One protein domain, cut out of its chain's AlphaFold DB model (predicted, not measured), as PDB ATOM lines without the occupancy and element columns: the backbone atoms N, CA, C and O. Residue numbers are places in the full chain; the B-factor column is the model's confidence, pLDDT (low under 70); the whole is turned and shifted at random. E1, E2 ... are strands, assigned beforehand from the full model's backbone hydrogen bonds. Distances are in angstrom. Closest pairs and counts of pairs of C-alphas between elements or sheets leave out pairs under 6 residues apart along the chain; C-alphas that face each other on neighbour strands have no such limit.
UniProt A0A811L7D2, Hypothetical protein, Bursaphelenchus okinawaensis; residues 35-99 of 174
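What this domain is: This is residues 35 to 99 of the 174 residues of the protein "Hypothetical protein" of Bursaphelenchus okinawaensis (UniProt A0A811L7D2). A long, strongly twisted antiparallel sheet, E2 to E5, has the long hairpin E3 and E4 as its spine, and a small two-strand hairpin, E6 and E7, packs over the E4 and E5 end of it, so that the two sheets make a small sandwich that is only partly face to face. The far tip of the E3 and E4 hairpin reaches one end of the longest axis, and the turn before E6 reaches the other. The printed part has 65 residues, with no named helix and seven named strands, E1 to E7 in order along the chain; the sheet orders are E2 - E3 - E4 - E5 and E6 - E7, both antiparallel, and the class is all strand. It is only just compact, close to loose, with a radius of gyration of the C-alphas of 12.4 A, and spans 37 by 26 by 16 A.

Where its parts are: Find C-alpha 37 at (7.147, 7.344, -43.506), where E1 begins, residues 37 to 39. E2 follows at residues 43 to 46. E3, residues 50 to 57, runs 21.2 A, and E4, residues 60 to 69, runs 27.0 A from C-alpha 60 at (11.673, -2.516, -52.491). Next come E5, residues 75 to 77, and E6, residues 85 to 89, 13.5 A long. E7, residues 95 to 98, ends at C-alpha 98 (23.464, -7.145, -22.897).

How they stand to each other: Look first at E1, which pairs with no named strand; its closest C-alpha to E3 is that of Arg 38, 6.5 A from Cys 54. E2, E3, E4 and E5 form a meander, each strand the antiparallel neighbour of the one before, with E2 and E5 as edge strands. In the hairpin E2 and E3, N 44 and O 52 are 2.9 A apart. In the hairpin E3 and E4, at 157 degrees, N 55 and O 62 are 2.8 A apart. In the hairpin E4 and E5, N 68 and O 76 are 2.8 A apart. Residues 81 to 82 pair antiparallel with residues 85 to 86 of E6. In the hairpin E6 and E7, N 88 and O 96 are 2.9 A apart. This sheet and the first form a sandwich, two sheets face to face, with best planes 20 degrees apart. The closest C-alphas of E4 and E6 are Cys 68 and Cys 87, 5.6 A apart.

The domain as a whole: The two C-alphas farthest apart, Asn 59 and Asn 83, are 38.5 A apart. The printed part has no cut and no long link; E5 to E6 is short, the others tight. Mean pLDDT of the printed part is 93.1, and no printed residue is under 70.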
ATOM      1  N   GLY A  35       3.362   3.679 -38.319       87.81
ATOM      2  CA  GLY A  35       2.787   4.315 -39.505       87.81
ATOM      3  C   GLY A  35       3.612   5.481 -40.060       87.81
ATOM      4  O   GLY A  35       3.174   6.142 -41.002       87.81
ATOM      5  N   GLY A  36       4.803   5.748 -39.516       90.38
ATOM      6  CA  GLY A  36       5.681   6.819 -39.979       90.38
ATOM      7  C   GLY A  36       6.348   6.494 -41.318       90.38
ATOM      8  O   GLY A  36       6.868   5.396 -41.512       90.38
ATOM      9  N   ARG A  37       6.381   7.460 -42.249       93.31
ATOM     10  CA  ARG A  37       7.147   7.344 -43.506       93.31
ATOM     11  C   ARG A  37       8.600   7.745 -43.260       93.31
ATOM     12  O   ARG A  37       8.855   8.880 -42.872       93.31
ATOM     13  N   ARG A  38       9.534   6.832 -43.527       94.75
ATOM     14  CA  ARG A  38      10.981   6.998 -43.320       94.75
ATOM     15  C   ARG A  38      11.713   6.984 -44.643       94.75
ATOM     16  O   ARG A  38      11.507   6.058 -45.422       94.75
ATOM     17  N   LYS A  39      12.572   7.959 -44.910       94.69
ATOM     18  CA  LYS A  39      13.384   7.970 -46.139       94.69
ATOM     19  C   LYS A  39      14.415   6.841 -46.096       94.69
ATOM     20  O   LYS A  39      14.881   6.475 -45.020       94.69
ATOM     21  N   VAL A  40      14.808   6.301 -47.249       93.81
ATOM     22  CA  VAL A  40      15.962   5.382 -47.316       93.81
ATOM     23  C   VAL A  40      17.190   6.048 -46.686       93.81
ATOM     24  O   VAL A  40      17.470   7.216 -46.938       93.81
ATOM     25  N   GLY A  41      17.893   5.305 -45.834       93.56
ATOM     26  CA  GLY A  41      19.028   5.789 -45.051       93.56
ATOM     27  C   GLY A  41      18.652   6.497 -43.748       93.56
ATOM     28  O   GLY A  41      19.518   6.639 -42.892       93.56
ATOM     29  N   GLU A  42      17.389   6.890 -43.551       96.44
ATOM     30  CA  GLU A  42      16.943   7.516 -42.303       96.44
ATOM     31  C   GLU A  42      17.091   6.546 -41.132       96.44
ATOM     32  O   GLU A  42      16.724   5.374 -41.242       96.44
ATOM     33  N   GLU A  43      17.600   7.065 -40.016       96.75
ATOM     34  CA  GLU A  43      17.808   6.347 -38.765       96.75
ATOM     35  C   GLU A  43      16.918   6.921 -37.670       96.75
ATOM     36  O   GLU A  43      16.769   8.137 -37.546       96.75
ATOM     37  N   TRP A  44      16.334   6.054 -36.851       95.06
ATOM     38  CA  TRP A  44      15.470   6.479 -35.756       95.06
ATOM     39  C   TRP A  44      15.513   5.506 -34.584       95.06
ATOM     40  O   TRP A  44      15.838   4.327 -34.728       95.06
ATOM     41  N   GLN A  45      15.136   6.005 -33.408       94.44
ATOM     42  CA  GLN A  45      14.947   5.172 -32.226       94.44
ATOM     43  C   GLN A  45      13.605   4.442 -32.282       94.44
ATOM     44  O   GLN A  45      12.577   5.014 -32.641       94.44
ATOM     45  N   TYR A  46      13.607   3.184 -31.863       92.38
ATOM     46  CA  TYR A  46      12.444   2.317 -31.784       92.38
ATOM     47  C   TYR A  46      12.398   1.632 -30.414       92.38
ATOM     48  O   TYR A  46      13.381   1.045 -29.959       92.38
ATOM     49  N   ASP A  47      11.246   1.734 -29.745       87.69
ATOM     50  CA  ASP A  47      10.987   1.149 -28.417       87.69
ATOM     51  C   ASP A  47      12.032   1.522 -27.337       87.69
ATOM     52  O   ASP A  47      12.260   0.785 -26.381       87.69
ATOM     53  N   ARG A  48      12.724   2.664 -27.500       86.12
ATOM     54  CA  ARG A  48      13.824   3.149 -26.629       86.12
ATOM     55  C   ARG A  48      14.991   2.167 -26.420       86.12
ATOM     56  O   ARG A  48      15.874   2.447 -25.620       86.12
ATOM     57  N   LYS A  49      15.003   1.032 -27.120       90.56
ATOM     58  CA  LYS A  49      15.990  -0.051 -26.971       90.56
ATOM     59  C   LYS A  49      16.816  -0.271 -28.224       90.56
ATOM     60  O   LYS A  49      17.928  -0.779 -28.137       90.56
ATOM     61  N   PHE A  50      16.273   0.080 -29.385       95.56
ATOM     62  CA  PHE A  50      16.869  -0.247 -30.670       95.56
ATOM     63  C   PHE A  50      16.882   0.970 -31.577       95.56
ATOM     64  O   PHE A  50      15.916   1.727 -31.609       95.56
ATOM     65  N   ALA A  51      17.944   1.135 -32.354       96.69
ATOM     66  CA  ALA A  51      17.954   2.059 -33.474       96.69
ATOM     67  C   ALA A  51      17.713   1.282 -34.769       96.69
ATOM     68  O   ALA A  51      18.273   0.201 -34.999       96.69
ATOM     69  N   ARG A  52      16.845   1.837 -35.610       96.69
ATOM     70  CA  ARG A  52      16.435   1.256 -36.883       96.69
ATOM     71  C   ARG A  52      16.798   2.168 -38.036       96.69
ATOM     72  O   ARG A  52      16.864   3.378 -37.859       96.69
ATOM     73  N   ARG A  53      17.013   1.572 -39.205       96.62
ATOM     74  CA  ARG A  53      17.265   2.275 -40.461       96.62
ATOM     75  C   ARG A  53      16.375   1.734 -41.569       96.62
ATOM     76  O   ARG A  53      16.095   0.534 -41.619       96.62
ATOM     77  N   CYS A  54      15.961   2.609 -42.476       96.31
ATOM     78  CA  CYS A  54      15.319   2.210 -43.720       96.31
ATOM     79  C   CYS A  54      16.381   1.840 -44.760       96.31
ATOM     80  O   CYS A  54      17.247   2.654 -45.081       96.31
ATOM     81  N   VAL A  55      16.319   0.623 -45.291       94.88
ATOM     82  CA  VAL A  55      17.300   0.088 -46.239       94.88
ATOM     83  C   VAL A  55      16.601  -0.246 -47.551       94.88
ATOM     84  O   VAL A  55      15.608  -0.976 -47.566       94.88
ATOM     85  N   GLU A  56      17.124   0.277 -48.655       92.62
ATOM     86  CA  GLU A  56      16.673  -0.090 -49.997       92.62
ATOM     87  C   GLU A  56      17.191  -1.481 -50.381       92.62
ATOM     88  O   GLU A  56      18.300  -1.888 -50.036       92.62
ATOM     89  N   THR A  57      16.361  -2.238 -51.086       90.75
ATOM     90  CA  THR A  57      16.647  -3.594 -51.556       90.75
ATOM     91  C   THR A  57      16.252  -3.713 -53.025       90.75
ATOM     92  O   THR A  57      15.478  -2.907 -53.536       90.75
ATOM     93  N   LYS A  58      16.702  -4.775 -53.704       89.50
ATOM     94  CA  LYS A  58      16.325  -5.034 -55.108       89.50
ATOM     95  C   LYS A  58      14.806  -5.097 -55.334       89.50
ATOM     96  O   LYS A  58      14.343  -4.771 -56.420       89.50
ATOM     97  N   ASN A  59      14.049  -5.498 -54.310       86.56
ATOM     98  CA  ASN A  59      12.610  -5.749 -54.391       86.56
ATOM     99  C   ASN A  59      11.769  -4.696 -53.643       86.56
ATOM    100  O   ASN A  59      10.591  -4.930 -53.392       86.56
ATOM    101  N   GLY A  60      12.356  -3.558 -53.260       89.19
ATOM    102  CA  GLY A  60      11.673  -2.516 -52.491       89.19
ATOM    103  C   GLY A  60      12.523  -2.044 -51.323       89.19
ATOM    104  O   GLY A  60      13.687  -1.704 -51.494       89.19
ATOM    105  N   TRP A  61      11.978  -2.044 -50.115       91.94
ATOM    106  CA  TRP A  61      12.670  -1.570 -48.920       91.94
ATOM    107  C   TRP A  61      12.409  -2.499 -47.741       91.94
ATOM    108  O   TRP A  61      11.428  -3.240 -47.714       91.94
ATOM    109  N   ARG A  62      13.291  -2.445 -46.746       92.69
ATOM    110  CA  ARG A  62      13.100  -3.111 -45.460       92.69
ATOM    111  C   ARG A  62      13.578  -2.222 -44.325       92.69
ATOM    112  O   ARG A  62      14.425  -1.352 -44.510       92.69
ATOM    113  N   ILE A  63      13.052  -2.479 -43.139       94.56
ATOM    114  CA  ILE A  63      13.520  -1.850 -41.909       94.56
ATOM    115  C   ILE A  63      14.525  -2.787 -41.257       94.56
ATOM    116  O   ILE A  63      14.251  -3.972 -41.079       94.56
ATOM    117  N   GLU A  64      15.685  -2.256 -40.899       95.19
ATOM    118  CA  GLU A  64      16.732  -2.996 -40.210       95.19
ATOM    119  C   GLU A  64      16.987  -2.407 -38.832       95.19
ATOM    120  O   GLU A  64      17.195  -1.204 -38.707       95.19
ATOM    121  N   THR A  65      17.028  -3.252 -37.803       96.81
ATOM    122  CA  THR A  65      17.682  -2.890 -36.542       96.81
ATOM    123  C   THR A  65      19.191  -2.962 -36.749       96.81
ATOM    124  O   THR A  65      19.692  -4.027 -37.105       96.81
ATOM    125  N   PHE A  66      19.901  -1.852 -36.528       96.44
ATOM    126  CA  PHE A  66      21.353  -1.765 -36.756       96.44
ATOM    127  C   PHE A  66      22.157  -1.413 -35.494       96.44
ATOM    128  O   PHE A  66      23.381  -1.548 -35.494       96.44
ATOM    129  N   ALA A  67      21.490  -0.979 -34.422       97.81
ATOM    130  CA  ALA A  67      22.121  -0.689 -33.138       97.81
ATOM    131  C   ALA A  67      21.157  -0.910 -31.964       97.81
ATOM    132  O   ALA A  67      19.932  -0.892 -32.124       97.81
ATOM    133  N   CYS A  68      21.728  -1.075 -30.779       97.19
ATOM    134  CA  CYS A  68      21.043  -1.040 -29.499       97.19
ATOM    135  C   CYS A  68      21.229   0.341 -28.867       97.19
ATOM    136  O   CYS A  68      22.228   1.016 -29.113       97.19
ATOM    137  N   ILE A  69      20.273   0.748 -28.041       95.12
ATOM    138  CA  ILE A  69      20.283   2.024 -27.330       95.12
ATOM    139  C   ILE A  69      20.531   1.728 -25.855       95.12
ATOM    140  O   ILE A  69      19.758   1.009 -25.219       95.12
ATOM    141  N   LEU A  70      21.625   2.265 -25.326       91.38
ATOM    142  CA  LEU A  70      21.961   2.186 -23.913       91.38
ATOM    143  C   LEU A  70      21.005   3.053 -23.073       91.38
ATOM    144  O   LEU A  70      20.417   4.006 -23.586       91.38
ATOM    145  N   PRO A  71      20.882   2.786 -21.761       87.56
ATOM    146  CA  PRO A  71      20.110   3.607 -20.822       87.56
ATOM    147  C   PRO A  71      20.365   5.119 -20.891       87.56
ATOM    148  O   PRO A  71      19.443   5.910 -20.719       87.56
ATOM    149  N   ASN A  72      21.610   5.517 -21.161       84.31
ATOM    150  CA  ASN A  72      22.031   6.914 -21.307       84.31
ATOM    151  C   ASN A  72      21.684   7.520 -22.689       84.31
ATOM    152  O   ASN A  72      22.034   8.666 -22.953       84.31
ATOM    153  N   GLY A  73      21.018   6.768 -23.574       88.94
ATOM    154  CA  GLY A  73      20.621   7.178 -24.925       88.94
ATOM    155  C   GLY A  73      21.665   6.916 -26.012       88.94
ATOM    156  O   GLY A  73      21.389   7.128 -27.192       88.94
ATOM    157  N   GLU A  74      22.850   6.442 -25.642       91.31
ATOM    158  CA  GLU A  74      23.949   6.189 -26.565       91.31
ATOM    159  C   GLU A  74      23.696   4.958 -27.445       91.31
ATOM    160  O   GLU A  74      23.135   3.959 -26.995       91.31
ATOM    161  N   TRP A  75      24.109   5.014 -28.715       95.31
ATOM    162  CA  TRP A  75      23.926   3.910 -29.660       95.31
ATOM    163  C   TRP A  75      25.177   3.032 -29.729       95.31
ATOM    164  O   TRP A  75      26.292   3.534 -29.906       95.31
ATOM    165  N   VAL A  76      24.973   1.717 -29.647       96.44
ATOM    166  CA  VAL A  76      25.995   0.672 -29.809       96.44
ATOM    167  C   VAL A  76      25.601  -0.179 -31.005       96.44
ATOM    168  O   VAL A  76      24.539  -0.807 -30.983       96.44
ATOM    169  N   LYS A  77      26.401  -0.166 -32.077       97.06
ATOM    170  CA  LYS A  77      26.052  -0.910 -33.295       97.06
ATOM    171  C   LYS A  77      26.087  -2.411 -33.037       97.06
ATOM    172  O   LYS A  77      26.772  -2.884 -32.136       97.06
ATOM    173  N   ILE A  78      25.346  -3.166 -33.842       97.19
ATOM    174  CA  ILE A  78      25.392  -4.630 -33.774       97.19
ATOM    175  C   ILE A  78      26.827  -5.110 -34.035       97.19
ATOM    176  O   ILE A  78      27.436  -4.721 -35.031       97.19
ATOM    177  N   GLY A  79      27.337  -5.961 -33.147       95.56
ATOM    178  CA  GLY A  79      28.714  -6.458 -33.138       95.56
ATOM    179  C   GLY A  79      29.699  -5.575 -32.364       95.56
ATOM    180  O   GLY A  79      30.857  -5.954 -32.232       95.56
ATOM    181  N   GLU A  80      29.268  -4.419 -31.852       95.94
ATOM    182  CA  GLU A  80      30.104  -3.546 -31.026       95.94
ATOM    183  C   GLU A  80      29.846  -3.744 -29.525       95.94
ATOM    184  O   GLU A  80      28.747  -4.100 -29.079       95.94
ATOM    185  N   SER A  81      30.879  -3.412 -28.751       92.31
ATOM    186  CA  SER A  81      30.855  -3.340 -27.293       92.31
ATOM    187  C   SER A  81      31.217  -1.934 -26.828       92.31
ATOM    188  O   SER A  81      32.129  -1.306 -27.367       92.31
ATOM    189  N   ARG A  82      30.546  -1.435 -25.788       89.00
ATOM    190  CA  ARG A  82      30.871  -0.151 -25.155       89.00
ATOM    191  C   ARG A  82      30.673  -0.228 -23.651       89.00
ATOM    192  O   ARG A  82      29.588  -0.560 -23.190       89.00
ATOM    193  N   ASN A  83      31.721   0.075 -22.883       84.50
ATOM    194  CA  ASN A  83      31.703   0.039 -21.415       84.50
ATOM    195  C   ASN A  83      31.160  -1.283 -20.835       84.50
ATOM    196  O   ASN A  83      30.484  -1.267 -19.814       84.50
ATOM    197  N   GLY A  84      31.426  -2.415 -21.499       86.94
ATOM    198  CA  GLY A  84      30.931  -3.746 -21.119       86.94
ATOM    199  C   GLY A  84      29.501  -4.070 -21.573       86.94
ATOM    200  O   GLY A  84      29.031  -5.176 -21.325       86.94
ATOM    201  N   ALA A  85      28.802  -3.136 -22.225       91.56
ATOM    202  CA  ALA A  85      27.533  -3.404 -22.890       91.56
ATOM    203  C   ALA A  85      27.768  -3.898 -24.317       91.56
ATOM    204  O   ALA A  85      28.575  -3.314 -25.036       91.56
ATOM    205  N   ASN A  86      27.029  -4.925 -24.733       94.69
ATOM    206  CA  ASN A  86      27.166  -5.555 -26.048       94.69
ATOM    207  C   ASN A  86      25.832  -5.515 -26.789       94.69
ATOM    208  O   ASN A  86      24.792  -5.852 -26.212       94.69
ATOM    209  N   CYS A  87      25.862  -5.134 -28.065       96.81
ATOM    210  CA  CYS A  87      24.711  -5.254 -28.950       96.81
ATOM    211  C   CYS A  87      24.964  -6.369 -29.957       96.81
ATOM    212  O   CYS A  87      25.818  -6.243 -30.828       96.81
ATOM    213  N   GLU A  88      24.221  -7.461 -29.863       96.94
ATOM    214  CA  GLU A  88      24.480  -8.666 -30.650       96.94
ATOM    215  C   GLU A  88      23.207  -9.150 -31.334       96.94
ATOM    216  O   GLU A  88      22.092  -8.770 -30.971       96.94
ATOM    217  N   ARG A  89      23.377  -9.979 -32.362       96.19
ATOM    218  CA  ARG A  89      22.286 -10.693 -33.017       96.19
ATOM    219  C   ARG A  89      22.453 -12.175 -32.705       96.19
ATOM    220  O   ARG A  89      23.542 -12.703 -32.912       96.19
ATOM    221  N   ASP A  90      21.411 -12.809 -32.182       93.31
ATOM    222  CA  ASP A  90      21.443 -14.243 -31.904       93.31
ATOM    223  C   ASP A  90      21.336 -15.084 -33.189       93.31
ATOM    224  O   ASP A  90      21.191 -14.557 -34.299       93.31
ATOM    225  N   GLU A  91      21.414 -16.407 -33.037       94.25
ATOM    226  CA  GLU A  91      21.353 -17.367 -34.146       94.25
ATOM    227  C   GLU A  91      20.037 -17.309 -34.947       94.25
ATOM    228  O   GLU A  91      20.016 -17.667 -36.123       94.25
ATOM    229  N   TYR A  92      18.958 -16.794 -34.348       93.88
ATOM    230  CA  TYR A  92      17.647 -16.627 -34.984       93.88
ATOM    231  C   TYR A  92      17.460 -15.237 -35.603       93.88
ATOM    232  O   TYR A  92      16.405 -14.932 -36.162       93.88
ATOM    233  N   GLY A  93      18.472 -14.373 -35.519       90.00
ATOM    234  CA  GLY A  93      18.423 -13.027 -36.065       90.00
ATOM    235  C   GLY A  93      17.842 -11.971 -35.117       90.00
ATOM    236  O   GLY A  93      17.673 -10.819 -35.532       90.00
ATOM    237  N   VAL A  94      17.560 -12.313 -33.857       92.81
ATOM    238  CA  VAL A  94      17.015 -11.388 -32.857       92.81
ATOM    239  C   VAL A  94      18.135 -10.524 -32.290       92.81
ATOM    240  O   VAL A  94      19.167 -11.015 -31.842       92.81
ATOM    241  N   THR A  95      17.939  -9.205 -32.297       95.62
ATOM    242  CA  THR A  95      18.895  -8.265 -31.699       95.62
ATOM    243  C   THR A  95      18.709  -8.193 -30.185       95.62
ATOM    244  O   THR A  95      17.612  -7.910 -29.702       95.62
ATOM    245  N   LYS A  96      19.797  -8.388 -29.436       94.75
ATOM    246  CA  LYS A  96      19.844  -8.358 -27.975       94.75
ATOM    247  C   LYS A  96      20.855  -7.320 -27.491       94.75
ATOM    248  O   LYS A  96      21.981  -7.260 -27.974       94.75
ATOM    249  N   LEU A  97      20.439  -6.537 -26.499       93.38
ATOM    250  CA  LEU A  97      21.324  -5.693 -25.705       93.38
ATOM    251  C   LEU A  97      21.656  -6.419 -24.403       93.38
ATOM    252  O   LEU A  97      20.758  -6.730 -23.619       93.38
ATOM    253  N   SER A  98      22.939  -6.657 -24.169       92.81
ATOM    254  CA  SER A  98      23.464  -7.145 -22.897       92.81
ATOM    255  C   SER A  98      24.107  -5.974 -22.164       92.81
ATOM    256  O   SER A  98      24.948  -5.282 -22.733       92.81
ATOM    257  N   LEU A  99      23.700  -5.732 -20.918       90.62
ATOM    258  CA  LEU A  99      24.228  -4.655 -20.080       90.62
ATOM    259  C   LEU A  99      25.105  -5.246 -18.971       90.62
ATOM    260  O   LEU A  99      24.728  -6.264 -18.386       90.62
TER     261      LEU A  99